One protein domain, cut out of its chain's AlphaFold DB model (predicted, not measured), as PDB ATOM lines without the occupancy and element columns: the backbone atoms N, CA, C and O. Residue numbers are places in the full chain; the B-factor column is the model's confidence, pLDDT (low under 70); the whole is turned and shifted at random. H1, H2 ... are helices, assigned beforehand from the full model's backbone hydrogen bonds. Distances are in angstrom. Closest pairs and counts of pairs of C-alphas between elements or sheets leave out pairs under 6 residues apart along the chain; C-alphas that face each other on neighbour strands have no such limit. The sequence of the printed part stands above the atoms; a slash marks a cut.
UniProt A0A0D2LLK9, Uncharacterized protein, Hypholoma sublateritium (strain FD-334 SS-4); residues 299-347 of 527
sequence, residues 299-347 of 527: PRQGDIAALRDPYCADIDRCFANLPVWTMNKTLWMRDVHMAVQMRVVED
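What this domain is: This is residues 299 to 347 of the 527 residues of an uncharacterized protein of Hypholoma sublateritium (strain FD-334 SS-4) (UniProt A0A0D2LLK9). One long helix, H3, reaches away as an arm from a small, loose head at one end, where the short H1 and H2 lie with the link between them; the chain turns at residues 320 to 323 between H2 and H3. Residues 328 to 347, in H3, stick out from the rest, and this arm makes the length. The printed part has 49 residues, with three named helices in the order H1, H2, H3 and no named strand; the class is all helix. The whole is extended, with a radius of gyration of the C-alphas of 15.5 A and spans of 48 by 20 by 13 A.

Where its parts are: H1 is residues 301 to 304, 5.6 A from first to last C-alpha, beginning at C-alpha 301 (-72.035, 169.883, -13.193). H2 is residues 310 to 319, 14.7 A long. H3 is residues 324 to 347, 35.4 A long, from C-alpha 324 (-62.962, 179.069, -11.795) to C-alpha 347 (-41.875, 199.581, -31.469).

How they stand to each other: H1 and H2 only just touch, with 3 pairs of C-alphas within 8 A; the closest C-alphas are those of Ile 304 and Ala 313, 6.1 A apart. H2 and H3 are only just apart, their closest C-alphas 8.0 A from each other. H1 and H3 are apart. In H2 and H3 every O i to N i+4 pair is within hydrogen-bond range; H1 is too short for such a pair, and its one O i to N i+3 pair is not within range.

The domain as a whole: The two C-alphas farthest apart are those of Gly 302 and Asp 347, 48.0 A. The printed part has no cut, and both links, H1 to H2 and H2 to H3, are tight. Residues 306 to 311 stand free, as do residues 328 to 347. The mean pLDDT of the printed part is 80.4, and residues 299 to 307 are under 70.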
ATOM      1  N   PRO A 299     -70.337 174.111  -8.674       54.47
ATOM      2  CA  PRO A 299     -71.661 174.363  -9.250       54.47
ATOM      3  C   PRO A 299     -71.728 174.197 -10.781       54.47
ATOM      4  O   PRO A 299     -72.699 174.614 -11.397       54.47
ATOM      5  N   ARG A 300     -70.716 173.601 -11.420       59.28
ATOM      6  CA  ARG A 300     -70.630 173.458 -12.872       59.28
ATOM      7  C   ARG A 300     -71.407 172.250 -13.382       59.28
ATOM      8  O   ARG A 300     -72.133 172.392 -14.354       59.28
ATOM      9  N   GLN A 301     -71.380 171.106 -12.692       53.78
ATOM     10  CA  GLN A 301     -72.035 169.883 -13.193       53.78
ATOM     11  C   GLN A 301     -73.546 170.025 -13.439       53.78
ATOM     12  O   GLN A 301     -74.068 169.419 -14.373       53.78
ATOM     13  N   GLY A 302     -74.245 170.850 -12.651       54.56
ATOM     14  CA  GLY A 302     -75.693 171.040 -12.784       54.56
ATOM     15  C   GLY A 302     -76.124 171.879 -13.991       54.56
ATOM     16  O   GLY A 302     -77.199 171.639 -14.534       54.56
ATOM     17  N   ASP A 303     -75.293 172.827 -14.437       59.56
ATOM     18  CA  ASP A 303     -75.648 173.773 -15.511       59.56
ATOM     19  C   ASP A 303     -75.150 173.307 -16.896       59.56
ATOM     20  O   ASP A 303     -75.640 173.735 -17.939       59.56
ATOM     21  N   ILE A 304     -74.214 172.351 -16.939       59.53
ATOM     22  CA  ILE A 304     -73.671 171.819 -18.203       59.53
ATOM     23  C   ILE A 304     -74.661 170.891 -18.903       59.53
ATOM     24  O   ILE A 304     -74.705 170.854 -20.126       59.53
ATOM     25  N   ALA A 305     -75.516 170.184 -18.160       56.22
ATOM     26  CA  ALA A 305     -76.582 169.388 -18.771       56.22
ATOM     27  C   ALA A 305     -77.604 170.259 -19.538       56.22
ATOM     28  O   ALA A 305     -78.323 169.751 -20.401       56.22
ATOM     29  N   ALA A 306     -77.667 171.567 -19.246       66.38
ATOM     30  CA  ALA A 306     -78.486 172.527 -19.982       66.38
ATOM     31  C   ALA A 306     -77.809 173.029 -21.272       66.38
ATOM     32  O   ALA A 306     -78.507 173.400 -22.223       66.38
ATOM     33  N   LEU A 307     -76.472 172.993 -21.344       67.94
ATOM     34  CA  LEU A 307     -75.711 173.227 -22.570       67.94
ATOM     35  C   LEU A 307     -75.908 172.017 -23.492       67.94
ATOM     36  O   LEU A 307     -75.152 171.055 -23.469       67.94
ATOM     37  N   ARG A 308     -76.945 172.061 -24.337       80.62
ATOM     38  CA  ARG A 308     -77.253 171.021 -25.345       80.62
ATOM     39  C   ARG A 308     -76.162 170.820 -26.411       80.62
ATOM     40  O   ARG A 308     -76.377 170.056 -27.349       80.62
ATOM     41  N   ASP A 309     -75.040 171.519 -26.294       84.06
ATOM     42  CA  ASP A 309     -73.914 171.422 -27.206       84.06
ATOM     43  C   ASP A 309     -72.872 170.423 -26.661       84.06
ATOM     44  O   ASP A 309     -72.262 170.694 -25.619       84.06
ATOM     45  N   PRO A 310     -72.648 169.281 -27.342       80.88
ATOM     46  CA  PRO A 310     -71.662 168.289 -26.917       80.88
ATOM     47  C   PRO A 310     -70.238 168.854 -26.836       80.88
ATOM     48  O   PRO A 310     -69.470 168.415 -25.985       80.88
ATOM     49  N   TYR A 311     -69.891 169.857 -27.650       81.75
ATOM     50  CA  TYR A 311     -68.560 170.468 -27.624       81.75
ATOM     51  C   TYR A 311     -68.314 171.242 -26.320       81.75
ATOM     52  O   TYR A 311     -67.283 171.062 -25.671       81.75
ATOM     53  N   CYS A 312     -69.288 172.042 -25.878       76.94
ATOM     54  CA  CYS A 312     -69.210 172.761 -24.605       76.94
ATOM     55  C   CYS A 312     -69.102 171.803 -23.408       76.94
ATOM     56  O   CYS A 312     -68.360 172.077 -22.464       76.94
ATOM     57  N   ALA A 313     -69.815 170.674 -23.454       79.69
ATOM     58  CA  ALA A 313     -69.753 169.655 -22.408       79.69
ATOM     59  C   ALA A 313     -68.381 168.963 -22.342       79.69
ATOM     60  O   ALA A 313     -67.865 168.730 -21.248       79.69
ATOM     61  N   ASP A 314     -67.775 168.654 -23.491       82.06
ATOM     62  CA  ASP A 314     -66.443 168.045 -23.545       82.06
ATOM     63  C   ASP A 314     -65.348 169.005 -23.076       82.06
ATOM     64  O   ASP A 314     -64.453 168.594 -22.335       82.06
ATOM     65  N   ILE A 315     -65.446 170.291 -23.425       78.19
ATOM     66  CA  ILE A 315     -64.527 171.306 -22.906       78.19
ATOM     67  C   ILE A 315     -64.660 171.431 -21.395       78.19
ATOM     68  O   ILE A 315     -63.646 171.357 -20.707       78.19
ATOM     69  N   ASP A 316     -65.868 171.579 -20.846       80.56
ATOM     70  CA  ASP A 316     -65.992 171.754 -19.397       80.56
ATOM     71  C   ASP A 316     -65.465 170.531 -18.629       80.56
ATOM     72  O   ASP A 316     -64.769 170.701 -17.631       80.56
ATOM     73  N   ARG A 317     -65.626 169.306 -19.156       83.44
ATOM     74  CA  ARG A 317     -64.980 168.107 -18.588       83.44
ATOM     75  C   ARG A 317     -63.458 168.230 -18.490       83.44
ATOM     76  O   ARG A 317     -62.894 167.777 -17.497       83.44
ATOM     77  N   CYS A 318     -62.790 168.851 -19.464       83.25
ATOM     78  CA  CYS A 318     -61.342 169.085 -19.402       83.25
ATOM     79  C   CYS A 318     -60.940 170.052 -18.275       83.25
ATOM     80  O   CYS A 318     -59.817 169.972 -17.778       83.25
ATOM     81  N   PHE A 319     -61.844 170.943 -17.857       82.50
ATOM     82  CA  PHE A 319     -61.590 171.965 -16.837       82.50
ATOM     83  C   PHE A 319     -62.379 171.750 -15.540       82.50
ATOM     84  O   PHE A 319     -62.274 172.568 -14.630       82.50
ATOM     85  N   ALA A 320     -63.114 170.644 -15.409       84.25
ATOM     86  CA  ALA A 320     -63.952 170.349 -14.248       84.25
ATOM     87  C   ALA A 320     -63.148 170.292 -12.937       84.25
ATOM     88  O   ALA A 320     -63.656 170.642 -11.875       84.25
ATOM     89  N   ASN A 321     -61.871 169.909 -13.029       83.44
ATOM     90  CA  ASN A 321     -60.947 169.834 -11.895       83.44
ATOM     91  C   ASN A 321     -60.187 171.142 -11.633       83.44
ATOM     92  O   ASN A 321     -59.372 171.210 -10.714       83.44
ATOM     93  N   LEU A 322     -60.416 172.179 -12.442       83.62
ATOM     94  CA  LEU A 322     -59.773 173.474 -12.289       83.62
ATOM     95  C   LEU A 322     -60.760 174.455 -11.650       83.62
ATOM     96  O   LEU A 322     -61.869 174.646 -12.155       83.62
ATOM     97  N   PRO A 323     -60.388 175.125 -10.549       85.75
ATOM     98  CA  PRO A 323     -61.268 176.120  -9.971       85.75
ATOM     99  C   PRO A 323     -61.423 177.310 -10.928       85.75
ATOM    100  O   PRO A 323     -60.507 177.678 -11.666       85.75
ATOM    101  N   VAL A 324     -62.596 177.954 -10.893       81.56
ATOM    102  CA  VAL A 324     -62.962 179.069 -11.795       81.56
ATOM    103  C   VAL A 324     -61.920 180.187 -11.798       81.56
ATOM    104  O   VAL A 324     -61.596 180.734 -12.849       81.56
ATOM    105  N   TRP A 325     -61.361 180.498 -10.627       88.31
ATOM    106  CA  TRP A 325     -60.338 181.531 -10.497       88.31
ATOM    107  C   TRP A 325     -59.051 181.174 -11.257       88.31
ATOM    108  O   TRP A 325     -58.413 182.073 -11.796       88.31
ATOM    109  N   THR A 326     -58.684 179.889 -11.359       86.69
ATOM    110  CA  THR A 326     -57.503 179.450 -12.116       86.69
ATOM    111  C   THR A 326     -57.717 179.638 -13.608       86.69
ATOM    112  O   THR A 326     -56.854 180.216 -14.259       86.69
ATOM    113  N   MET A 327     -58.881 179.251 -14.146       85.44
ATOM    114  CA  MET A 327     -59.223 179.522 -15.551       85.44
ATOM    115  C   MET A 327     -59.155 181.020 -15.867       85.44
ATOM    116  O   MET A 327     -58.500 181.416 -16.828       85.44
ATOM    117  N   ASN A 328     -59.766 181.856 -15.022       83.69
ATOM    118  CA  ASN A 328     -59.744 183.307 -15.201       83.69
ATOM    119  C   ASN A 328     -58.319 183.869 -15.140       83.69
ATOM    120  O   ASN A 328     -57.960 184.711 -15.960       83.69
ATOM    121  N   LYS A 329     -57.492 183.382 -14.207       86.75
ATOM    122  CA  LYS A 329     -56.089 183.791 -14.089       86.75
ATOM    123  C   LYS A 329     -55.284 183.395 -15.325       86.75
ATOM    124  O   LYS A 329     -54.520 184.214 -15.817       86.75
ATOM    125  N   THR A 330     -55.464 182.184 -15.849       82.81
ATOM    126  CA  THR A 330     -54.769 181.726 -17.062       82.81
ATOM    127  C   THR A 330     -55.164 182.555 -18.281       82.81
ATOM    128  O   THR A 330     -54.292 182.962 -19.046       82.81
ATOM    129  N   LEU A 331     -56.457 182.854 -18.440       85.12
ATOM    130  CA  LEU A 331     -56.938 183.734 -19.507       85.12
ATOM    131  C   LEU A 331     -56.350 185.141 -19.379       85.12
ATOM    132  O   LEU A 331     -55.833 185.672 -20.354       85.12
ATOM    133  N   TRP A 332     -56.361 185.710 -18.172       90.19
ATOM    134  CA  TRP A 332     -55.787 187.030 -17.920       90.19
ATOM    135  C   TRP A 332     -54.278 187.074 -18.186       90.19
ATOM    136  O   TRP A 332     -53.812 187.968 -18.880       90.19
ATOM    137  N   MET A 333     -53.512 186.089 -17.701       89.06
ATOM    138  CA  MET A 333     -52.066 186.002 -17.952       89.06
ATOM    139  C   MET A 333     -51.758 185.928 -19.448       89.06
ATOM    140  O   MET A 333     -50.806 186.549 -19.914       89.06
ATOM    141  N   ARG A 334     -52.570 185.192 -20.215       84.25
ATOM    142  CA  ARG A 334     -52.422 185.146 -21.669       84.25
ATOM    143  C   ARG A 334     -52.762 186.484 -22.314       84.25
ATOM    144  O   ARG A 334     -52.002 186.921 -23.170       84.25
ATOM    145  N   ASP A 335     -53.853 187.127 -21.904       86.12
ATOM    146  CA  ASP A 335     -54.231 188.453 -22.399       86.12
ATOM    147  C   ASP A 335     -53.091 189.463 -22.141       86.12
ATOM    148  O   ASP A 335     -52.717 190.210 -23.041       86.12
ATOM    149  N   VAL A 336     -52.452 189.423 -20.965       91.06
ATOM    150  CA  VAL A 336     -51.281 190.260 -20.642       91.06
ATOM    151  C   VAL A 336     -50.083 189.942 -21.539       91.06
ATOM    152  O   VAL A 336     -49.489 190.865 -22.089       91.06
ATOM    153  N   HIS A 337     -49.731 188.667 -21.738       88.31
ATOM    154  CA  HIS A 337     -48.626 188.304 -22.633       88.31
ATOM    155  C   HIS A 337     -48.872 188.758 -24.077       88.31
ATOM    156  O   HIS A 337     -47.953 189.263 -24.715       88.31
ATOM    157  N   MET A 338     -50.108 188.642 -24.569       87.06
ATOM    158  CA  MET A 338     -50.480 189.146 -25.893       87.06
ATOM    159  C   MET A 338     -50.373 190.676 -25.960       87.06
ATOM    160  O   MET A 338     -49.834 191.192 -26.930       87.06
ATOM    161  N   ALA A 339     -50.827 191.406 -24.932       87.94
ATOM    162  CA  ALA A 339     -50.681 192.866 -24.880       87.94
ATOM    163  C   ALA A 339     -49.212 193.305 -24.926       87.94
ATOM    164  O   ALA A 339     -48.890 194.275 -25.602       87.94
ATOM    165  N   VAL A 340     -48.334 192.606 -24.201       92.88
ATOM    166  CA  VAL A 340     -46.895 192.903 -24.195       92.88
ATOM    167  C   VAL A 340     -46.290 192.622 -25.566       92.88
ATOM    168  O   VAL A 340     -45.583 193.470 -26.093       92.88
ATOM    169  N   GLN A 341     -46.608 191.474 -26.168       89.81
ATOM    170  CA  GLN A 341     -46.096 191.112 -27.488       89.81
ATOM    171  C   GLN A 341     -46.521 192.111 -28.572       89.81
ATOM    172  O   GLN A 341     -45.717 192.445 -29.431       89.81
ATOM    173  N   MET A 342     -47.756 192.615 -28.505       88.38
ATOM    174  CA  MET A 342     -48.255 193.625 -29.441       88.38
ATOM    175  C   MET A 342     -47.473 194.941 -29.369       88.38
ATOM    176  O   MET A 342     -47.214 195.527 -30.410       88.38
ATOM    177  N   ARG A 343     -47.054 195.379 -28.173       90.12
ATOM    178  CA  ARG A 343     -46.259 196.610 -28.021       90.12
ATOM    179  C   ARG A 343     -44.851 196.471 -28.590       90.12
ATOM    180  O   ARG A 343     -44.369 197.391 -29.222       90.12
ATOM    181  N   VAL A 344     -44.226 195.306 -28.409       91.00
ATOM    182  CA  VAL A 344     -42.882 195.047 -28.952       91.00
ATOM    183  C   VAL A 344     -42.882 195.105 -30.482       91.00
ATOM    184  O   VAL A 344     -41.948 195.636 -31.064       91.00
ATOM    185  N   VAL A 345     -43.933 194.593 -31.131       89.50
ATOM    186  CA  VAL A 345     -44.054 194.649 -32.599       89.50
ATOM    187  C   VAL A 345     -44.297 196.080 -33.090       89.50
ATOM    188  O   VAL A 345     -43.768 196.454 -34.128       89.50
ATOM    189  N   GLU A 346     -45.070 196.883 -32.352       87.56
ATOM    190  CA  GLU A 346     -45.308 198.292 -32.699       87.56
ATOM    191  C   GLU A 346     -44.026 199.140 -32.603       87.56
ATOM    192  O   GLU A 346     -43.820 199.995 -33.459       87.56
ATOM    193  N   ASP A 347     -43.154 198.872 -31.622       84.56
ATOM    194  CA  ASP A 347     -41.875 199.581 -31.469       84.56
ATOM    195  C   ASP A 347     -40.865 199.211 -32.581       84.56
ATOM    196  O   ASP A 347     -40.108 200.062 -33.041       84.56
TER     197      ASP A 347